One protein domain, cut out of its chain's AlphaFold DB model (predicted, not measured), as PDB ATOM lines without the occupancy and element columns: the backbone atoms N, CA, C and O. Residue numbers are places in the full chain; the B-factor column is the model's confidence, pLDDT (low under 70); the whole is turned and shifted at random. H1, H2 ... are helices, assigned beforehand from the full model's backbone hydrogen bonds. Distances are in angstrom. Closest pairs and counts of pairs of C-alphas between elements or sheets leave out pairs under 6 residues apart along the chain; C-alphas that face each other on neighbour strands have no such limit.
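What this domain is: This is residues 8 to 71 of the 73 residues of an uncharacterized protein of Curvibacter sp. PD_MW3 (UniProt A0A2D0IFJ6). A short helix, H1, and a long one, H2, make a V that joins at the end of H1 and the beginning of H2, and after H2 the chain folds back in a stretched-out strip, residues 50 to 60, across the open side of the V. Residues 61 to 71, with the small helix H3 among them, stick out beyond this open triangle. The printed part has 64 residues, with three named helices in the order H1, H2, H3 and no named strand; the class is all helix. The whole is loose, with a radius of gyration of the C-alphas of 14.8 A, and flat, spanning 41 by 33 by 13 A.

How they stand to each other: H1, residues 8 to 19, touches H2, residues 24 to 49, with 20 pairs of C-alphas within 8 A. The closest C-alphas of the two are those of Ala 18 and Ala 27, 4.7 A apart. H2 touches H1 with residues 27 to 35 alone. The two helices run opposite ways at a steep tilt of 46 degrees, and their centres are 11.7 A apart. H3, residues 64 to 69, touches no helix: it is apart from H1 and apart from H2. In H1, H2 and H3 every pair of O of residue i and N of residue i+4 is within hydrogen-bond range.

Where its parts are: H1 runs from Ser 8, with its C-alpha at (180.309, 242.480, 212.755), to Leu 19, and measures 15.8 A from first to last C-alpha. H2 runs from Ala 24, with its C-alpha at (190.698, 244.418, 200.254), to Lys 49, with its C-alpha at (168.665, 261.496, 224.871), over 37.2 A; with 26 residues it is the longest helix. H3 runs from Leu 64 to Lys 69, whose C-alpha is at (173.097, 224.133, 210.390).

The domain as a whole: The C-alphas of Glu 48 and Arg 71, the two farthest apart, are 43.3 A apart, while the first and last printed C-alphas, those of Ser 8 and Arg 71, are 20.8 A apart. Without residues 61 to 71, which stand free, the body has 53 residues and spans 40 by 22 by 13 A. The link from H1 to H2, of 4 residues, is tight. The link from H2 to H3 is long: its 14 residues, 50 to 63, hold no named element. The printed part has no cut. The mean pLDDT of the printed part is 76.9; residue 46 and residues 51 to 71 are under 70, and H3 has a mean of 47.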
ATOM      1  N   SER A   8     179.733 243.139 213.925       82.12
ATOM      2  CA  SER A   8     180.309 242.480 212.755       82.12
ATOM      3  C   SER A   8     179.391 242.508 211.534       82.12
ATOM      4  O   SER A   8     179.898 242.490 210.422       82.12
ATOM      5  N   LYS A   9     178.059 242.597 211.682       84.25
ATOM      6  CA  LYS A   9     177.159 242.755 210.519       84.25
ATOM      7  C   LYS A   9     177.280 244.145 209.934       84.25
ATOM      8  O   LYS A   9     177.360 244.262 208.715       84.25
ATOM      9  N   PHE A  10     177.336 245.162 210.789       87.56
ATOM     10  CA  PHE A  10     177.613 246.520 210.344       87.56
ATOM     11  C   PHE A  10     178.967 246.581 209.626       87.56
ATOM     12  O   PHE A  10     179.046 247.021 208.481       87.56
ATOM     13  N   TRP A  11     180.014 246.048 210.261       90.81
ATOM     14  CA  TRP A  11     181.359 246.037 209.694       90.81
ATOM     15  C   TRP A  11     181.427 245.273 208.365       90.81
ATOM     16  O   TRP A  11     181.965 245.790 207.393       90.81
ATOM     17  N   ASN A  12     180.806 244.092 208.270       92.00
ATOM     18  CA  ASN A  12     180.756 243.312 207.031       92.00
ATOM     19  C   ASN A  12     180.042 244.066 205.904       92.00
ATOM     20  O   ASN A  12     180.478 244.006 204.758       92.00
ATOM     21  N   GLN A  13     178.955 244.782 206.205       91.75
ATOM     22  CA  GLN A  13     178.259 245.596 205.209       91.75
ATOM     23  C   GLN A  13     179.131 246.755 204.720       91.75
ATOM     24  O   GLN A  13     179.219 246.974 203.512       91.75
ATOM     25  N   ALA A  14     179.814 247.449 205.632       92.94
ATOM     26  CA  ALA A  14     180.760 248.504 205.279       92.94
ATOM     27  C   ALA A  14     181.931 247.957 204.444       92.94
ATOM     28  O   ALA A  14     182.299 248.547 203.431       92.94
ATOM     29  N   PHE A  15     182.457 246.785 204.808       95.25
ATOM     30  CA  PHE A  15     183.541 246.119 204.093       95.25
ATOM     31  C   PHE A  15     183.134 245.711 202.674       95.25
ATOM     32  O   PHE A  15     183.842 246.029 201.720       95.25
ATOM     33  N   ILE A  16     181.968 245.079 202.501       96.38
ATOM     34  CA  ILE A  16     181.446 244.698 201.177       96.38
ATOM     35  C   ILE A  16     181.194 245.936 200.309       96.38
ATOM     36  O   ILE A  16     181.520 245.919 199.124       96.38
ATOM     37  N   ALA A  17     180.655 247.014 200.882       96.44
ATOM     38  CA  ALA A  17     180.463 248.268 200.159       96.44
ATOM     39  C   ALA A  17     181.802 248.890 199.729       96.44
ATOM     40  O   ALA A  17     181.936 249.347 198.597       96.44
ATOM     41  N   ALA A  18     182.821 248.864 200.588       97.00
ATOM     42  CA  ALA A  18     184.142 249.385 200.249       97.00
ATOM     43  C   ALA A  18     184.851 248.527 199.181       97.00
ATOM     44  O   ALA A  18     185.521 249.067 198.299       97.00
ATOM     45  N   LEU A  19     184.641 247.206 199.181       97.44
ATOM     46  CA  LEU A  19     185.179 246.291 198.168       97.44
ATOM     47  C   LEU A  19     184.678 246.572 196.744       97.44
ATOM     48  O   LEU A  19     185.320 246.145 195.787       97.44
ATOM     49  N   THR A  20     183.573 247.306 196.559       97.00
ATOM     50  CA  THR A  20     183.119 247.676 195.208       97.00
ATOM     51  C   THR A  20     184.016 248.724 194.550       97.00
ATOM     52  O   THR A  20     183.886 248.962 193.350       97.00
ATOM     53  N   ARG A  21     184.879 249.398 195.323       97.31
ATOM     54  CA  ARG A  21     185.700 250.524 194.846       97.31
ATOM     55  C   ARG A  21     187.162 250.485 195.300       97.31
ATOM     56  O   ARG A  21     187.970 251.210 194.727       97.31
ATOM     57  N   LEU A  22     187.505 249.667 196.299       96.62
ATOM     58  CA  LEU A  22     188.844 249.579 196.888       96.62
ATOM     59  C   LEU A  22     189.375 248.136 196.927       96.62
ATOM     60  O   LEU A  22     188.597 247.196 197.099       96.62
ATOM     61  N   PRO A  23     190.707 247.942 196.862       97.50
ATOM     62  CA  PRO A  23     191.342 246.676 197.215       97.50
ATOM     63  C   PRO A  23     191.052 246.276 198.667       97.50
ATOM     64  O   PRO A  23     190.856 247.137 199.525       97.50
ATOM     65  N   ALA A  24     191.102 244.976 198.960       95.75
ATOM     66  CA  ALA A  24     190.698 244.418 200.254       95.75
ATOM     67  C   ALA A  24     191.365 245.079 201.474       95.75
ATOM     68  O   ALA A  24     190.686 245.373 202.455       95.75
ATOM     69  N   GLU A  25     192.668 245.369 201.415       96.12
ATOM     70  CA  GLU A  25     193.381 246.029 202.519       96.12
ATOM     71  C   GLU A  25     192.841 247.437 202.805       96.12
ATOM     72  O   GLU A  25     192.643 247.812 203.958       96.12
ATOM     73  N   GLN A  26     192.539 248.205 201.757       95.88
ATOM     74  CA  GLN A  26     191.990 249.555 201.891       95.88
ATOM     75  C   GLN A  26     190.507 249.524 202.274       95.88
ATOM     76  O   GLN A  26     190.070 250.322 203.100       95.88
ATOM     77  N   ALA A  27     189.749 248.563 201.741       95.44
ATOM     78  CA  ALA A  27     188.357 248.335 202.111       95.44
ATOM     79  C   ALA A  27     188.210 247.997 203.602       95.44
ATOM     80  O   ALA A  27     187.281 248.473 204.251       95.44
ATOM     81  N   LYS A  28     189.157 247.231 204.166       95.81
ATOM     82  CA  LYS A  28     189.211 246.930 205.602       95.81
ATOM     83  C   LYS A  28     189.360 248.211 206.423       95.81
ATOM     84  O   LYS A  28     188.579 248.440 207.336       95.81
ATOM     85  N   ILE A  29     190.329 249.056 206.063       97.00
ATOM     86  CA  ILE A  29     190.586 250.334 206.746       97.00
ATOM     87  C   ILE A  29     189.352 251.241 206.685       97.00
ATOM     88  O   ILE A  29     189.026 251.915 207.660       97.00
ATOM     89  N   GLU A  30     188.662 251.273 205.546       96.31
ATOM     90  CA  GLU A  30     187.439 252.056 205.390       96.31
ATOM     91  C   GLU A  30     186.296 251.530 206.268       96.31
ATOM     92  O   GLU A  30     185.631 252.319 206.938       96.31
ATOM     93  N   ALA A  31     186.102 250.212 206.320       93.88
ATOM     94  CA  ALA A  31     185.094 249.583 207.168       93.88
ATOM     95  C   ALA A  31     185.374 249.773 208.668       93.88
ATOM     96  O   ALA A  31     184.446 250.055 209.426       93.88
ATOM     97  N   ASP A  32     186.643 249.675 209.082       93.06
ATOM     98  CA  ASP A  32     187.083 249.942 210.456       93.06
ATOM     99  C   ASP A  32     186.705 251.373 210.870       93.06
ATOM    100  O   ASP A  32     186.016 251.575 211.871       93.06
ATOM    101  N   LYS A  33     187.053 252.365 210.041       95.44
ATOM    102  CA  LYS A  33     186.717 253.777 210.289       95.44
ATOM    103  C   LYS A  33     185.214 254.031 210.293       95.44
ATOM    104  O   LYS A  33     184.719 254.795 211.116       95.44
ATOM    105  N   ALA A  34     184.477 253.409 209.374       92.94
ATOM    106  CA  ALA A  34     183.025 253.536 209.328       92.94
ATOM    107  C   ALA A  34     182.382 253.021 210.624       92.94
ATOM    108  O   ALA A  34     181.441 253.635 211.124       92.94
ATOM    109  N   LEU A  35     182.899 251.920 211.180       90.31
ATOM    110  CA  LEU A  35     182.436 251.369 212.450       90.31
ATOM    111  C   LEU A  35     182.763 252.291 213.632       90.31
ATOM    112  O   LEU A  35     181.877 252.537 214.450       90.31
ATOM    113  N   GLU A  36     183.983 252.830 213.707       89.44
ATOM    114  CA  GLU A  36     184.383 253.795 214.744       89.44
ATOM    115  C   GLU A  36     183.457 255.021 214.763       89.44
ATOM    116  O   GLU A  36     182.855 255.330 215.793       89.44
ATOM    117  N   ILE A  37     183.252 255.657 213.603       91.06
ATOM    118  CA  ILE A  37     182.385 256.839 213.462       91.06
ATOM    119  C   ILE A  37     180.946 256.523 213.880       91.06
ATOM    120  O   ILE A  37     180.281 257.332 214.528       91.06
ATOM    121  N   ALA A  38     180.444 255.348 213.503       86.81
ATOM    122  CA  ALA A  38     179.083 254.956 213.829       86.81
ATOM    123  C   ALA A  38     178.903 254.770 215.346       86.81
ATOM    124  O   ALA A  38     177.944 255.290 215.920       86.81
ATOM    125  N   ILE A  39     179.863 254.111 216.008       83.00
ATOM    126  CA  ILE A  39     179.887 253.959 217.469       83.00
ATOM    127  C   ILE A  39     179.869 255.330 218.155       83.00
ATOM    128  O   ILE A  39     179.022 255.553 219.023       83.00
ATOM    129  N   GLU A  40     180.745 256.253 217.751       84.81
ATOM    130  CA  GLU A  40     180.807 257.605 218.321       84.81
ATOM    131  C   GLU A  40     179.488 258.367 218.142       84.81
ATOM    132  O   GLU A  40     178.958 258.942 219.096       84.81
ATOM    133  N   HIS A  41     178.919 258.330 216.934       84.38
ATOM    134  CA  HIS A  41     177.661 259.002 216.618       84.38
ATOM    135  C   HIS A  41     176.515 258.520 217.513       84.38
ATOM    136  O   HIS A  41     175.776 259.326 218.084       84.38
ATOM    137  N   TRP A  42     176.375 257.204 217.677       76.69
ATOM    138  CA  TRP A  42     175.318 256.650 218.515       76.69
ATOM    139  C   TRP A  42     175.564 256.910 219.997       76.69
ATOM    140  O   TRP A  42     174.625 257.269 220.701       76.69
ATOM    141  N   GLN A  43     176.803 256.811 220.482       76.94
ATOM    142  CA  GLN A  43     177.126 257.185 221.862       76.94
ATOM    143  C   GLN A  43     176.780 258.653 222.151       76.94
ATOM    144  O   GLN A  43     176.196 258.948 223.196       76.94
ATOM    145  N   GLY A  44     177.066 259.556 221.207       78.31
ATOM    146  CA  GLY A  44     176.683 260.967 221.283       78.31
ATOM    147  C   GLY A  44     175.168 261.157 221.370       78.31
ATOM    148  O   GLY A  44     174.673 261.738 222.337       78.31
ATOM    149  N   LEU A  45     174.418 260.576 220.426       76.75
ATOM    150  CA  LEU A  45     172.951 260.638 220.409       76.75
ATOM    151  C   LEU A  45     172.311 260.088 221.689       76.75
ATOM    152  O   LEU A  45     171.279 260.590 222.137       76.75
ATOM    153  N   MET A  46     172.893 259.047 222.282       69.25
ATOM    154  CA  MET A  46     172.351 258.434 223.496       69.25
ATOM    155  C   MET A  46     172.644 259.265 224.744       69.25
ATOM    156  O   MET A  46     171.766 259.390 225.601       69.25
ATOM    157  N   LYS A  47     173.820 259.903 224.816       73.06
ATOM    158  CA  LYS A  47     174.143 260.877 225.869       73.06
ATOM    159  C   LYS A  47     173.175 262.061 225.851       73.06
ATOM    160  O   LYS A  47     172.732 262.496 226.909       73.06
ATOM    161  N   GLU A  48     172.816 262.545 224.666       74.12
ATOM    162  CA  GLU A  48     171.850 263.640 224.497       74.12
ATOM    163  C   GLU A  48     170.423 263.241 224.893       74.12
ATOM    164  O   GLU A  48     169.682 264.052 225.445       74.12
ATOM    165  N   LYS A  49     170.032 261.989 224.635       73.44
ATOM    166  CA  LYS A  49     168.665 261.496 224.871       73.44
ATOM    167  C   LYS A  49     168.438 260.879 226.251       73.44
ATOM    168  O   LYS A  49     167.314 260.472 226.538       73.44
ATOM    169  N   GLY A  50     169.475 260.767 227.087       72.00
ATOM    170  CA  GLY A  50     169.396 260.085 228.387       72.00
ATOM    171  C   GLY A  50     168.941 258.623 228.275       72.00
ATOM    172  O   GLY A  50     168.343 258.088 229.206       72.00
ATOM    173  N   ALA A  51     169.158 258.000 227.113       66.62
ATOM    174  CA  ALA A  51     168.568 256.719 226.746       66.62
ATOM    175  C   ALA A  51     169.523 255.540 227.006       66.62
ATOM    176  O   ALA A  51     170.746 255.691 226.991       66.62
ATOM    177  N   VAL A  52     168.952 254.348 227.218       59.28
ATOM    178  CA  VAL A  52     169.700 253.096 227.430       59.28
ATOM    179  C   VAL A  52     170.458 252.724 226.159       59.28
ATOM    180  O   VAL A  52     169.853 252.541 225.106       59.28
ATOM    181  N   VAL A  53     171.782 252.603 226.267       56.72
ATOM    182  CA  VAL A  53     172.691 252.276 225.160       56.72
ATOM    183  C   VAL A  53     172.294 250.931 224.528       56.72
ATOM    184  O   VAL A  53     172.182 249.947 225.262       56.72
ATOM    185  N   PRO A  54     172.099 250.839 223.194       57.69
ATOM    186  CA  PRO A  54     171.900 249.555 222.541       57.69
ATOM    187  C   PRO A  54     173.139 248.698 222.776       57.69
ATOM    188  O   PRO A  54     174.265 249.118 222.496       57.69
ATOM    189  N   GLN A  55     172.933 247.499 223.312       57.91
ATOM    190  CA  GLN A  55     174.015 246.554 223.525       57.91
ATOM    191  C   GLN A  55     174.454 246.009 222.165       57.91
ATOM    192  O   GLN A  55     173.852 245.092 221.609       57.91
ATOM    193  N   TRP A  56     175.505 246.610 221.615       62.31
ATOM    194  CA  TRP A  56     176.215 246.073 220.466       62.31
ATOM    195  C   TRP A  56     176.907 244.783 220.895       62.31
ATOM    196  O   TRP A  56     177.964 244.810 221.521       62.31
ATOM    197  N   VAL A  57     176.291 243.648 220.592       60.34
ATOM    198  CA  VAL A  57     176.933 242.343 220.774       60.34
ATOM    199  C   VAL A  57     177.937 242.122 219.638       60.34
ATOM    200  O   VAL A  57     177.721 242.563 218.508       60.34
ATOM    201  N   LEU A  58     179.084 241.502 219.906       57.84
ATOM    202  CA  LEU A  58     179.975 241.063 218.830       57.84
ATOM    203  C   LEU A  58     179.344 239.826 218.172       57.84
ATOM    204  O   LEU A  58     178.883 238.938 218.877       57.84
ATOM    205  N   TYR A  59     179.362 239.690 216.834       52.12
ATOM    206  CA  TYR A  59     179.017 238.385 216.220       52.12
ATOM    207  C   TYR A  59     180.055 237.302 216.535       52.12
ATOM    208  O   TYR A  59     179.838 236.159 216.155       52.12
ATOM    209  N   ALA A  60     181.155 237.613 217.230       51.00
ATOM    210  CA  ALA A  60     181.979 236.567 217.834       51.00
ATOM    211  C   ALA A  60     181.135 235.618 218.710       51.00
ATOM    212  O   ALA A  60     181.468 234.443 218.822       51.00
ATOM    213  N   ASP A  61     180.011 236.102 219.249       50.25
ATOM    214  CA  ASP A  61     179.106 235.323 220.092       50.25
ATOM    215  C   ASP A  61     178.086 234.475 219.304       50.25
ATOM    216  O   ASP A  61     177.302 233.749 219.909       50.25
ATOM    217  N   LEU A  62     178.088 234.523 217.964       47.41
ATOM    218  CA  LEU A  62     177.286 233.634 217.119       47.41
ATOM    219  C   LEU A  62     178.207 232.690 216.342       47.41
ATOM    220  O   LEU A  62     179.015 233.106 215.510       47.41
ATOM    221  N   GLN A  63     178.080 231.398 216.634       50.47
ATOM    222  CA  GLN A  63     178.960 230.353 216.124       50.47
ATOM    223  C   GLN A  63     178.769 230.185 214.605       50.47
ATOM    224  O   GLN A  63     177.645 230.106 214.107       50.47
ATOM    225  N   LEU A  64     179.868 230.035 213.850       48.03
ATOM    226  CA  LEU A  64     179.852 229.626 212.427       48.03
ATOM    227  C   LEU A  64     179.029 228.341 212.188       48.03
ATOM    228  O   LEU A  64     178.550 228.072 211.088       48.03
ATOM    229  N   GLU A  65     178.863 227.544 213.233       49.41
ATOM    230  CA  GLU A  65     178.109 226.298 213.282       49.41
ATOM    231  C   GLU A  65     176.591 226.525 213.188       49.41
ATOM    232  O   GLU A  65     175.902 225.749 212.524       49.41
ATOM    233  N   ASP A  66     176.078 227.629 213.739       49.12
ATOM    234  CA  ASP A  66     174.676 228.041 213.586       49.12
ATOM    235  C   ASP A  66     174.389 228.539 212.159       49.12
ATOM    236  O   ASP A  66     173.289 228.365 211.635       49.12
ATOM    237  N   ILE A  67     175.409 229.085 211.482       44.03
ATOM    238  CA  ILE A  67     175.352 229.478 210.063       44.03
ATOM    239  C   ILE A  67     175.325 228.238 209.154       44.03
ATOM    240  O   ILE A  67     174.676 228.236 208.105       44.03
ATOM    241  N   ARG A  68     176.020 227.162 209.543       43.81
ATOM    242  CA  ARG A  68     176.126 225.929 208.750       43.81
ATOM    243  C   ARG A  68     174.909 225.010 208.913       43.81
ATOM    244  O   ARG A  68     174.481 224.436 207.913       43.81
ATOM    245  N   LYS A  69     174.312 224.932 210.111       47.75
ATOM    246  CA  LYS A  69     173.097 224.133 210.390       47.75
ATOM    247  C   LYS A  69     171.862 224.548 209.579       47.75
ATOM    248  O   LYS A  69     170.979 223.732 209.381       47.75
ATOM    249  N   GLN A  70     171.789 225.773 209.054       48.00
ATOM    250  CA  GLN A  70     170.666 226.199 208.199       48.00
ATOM    251  C   GLN A  70     170.803 225.802 206.723       48.00
ATOM    252  O   GLN A  70     169.859 225.966 205.954       48.00
ATOM    253  N   ARG A  71     171.979 225.329 206.290       43.69
ATOM    254  CA  ARG A  71     172.239 225.005 204.876       43.69
ATOM    255  C   ARG A  71     172.198 223.508 204.569       43.69
ATOM    256  O   ARG A  71     172.440 223.126 203.426       43.69
TER     257      ARG A  71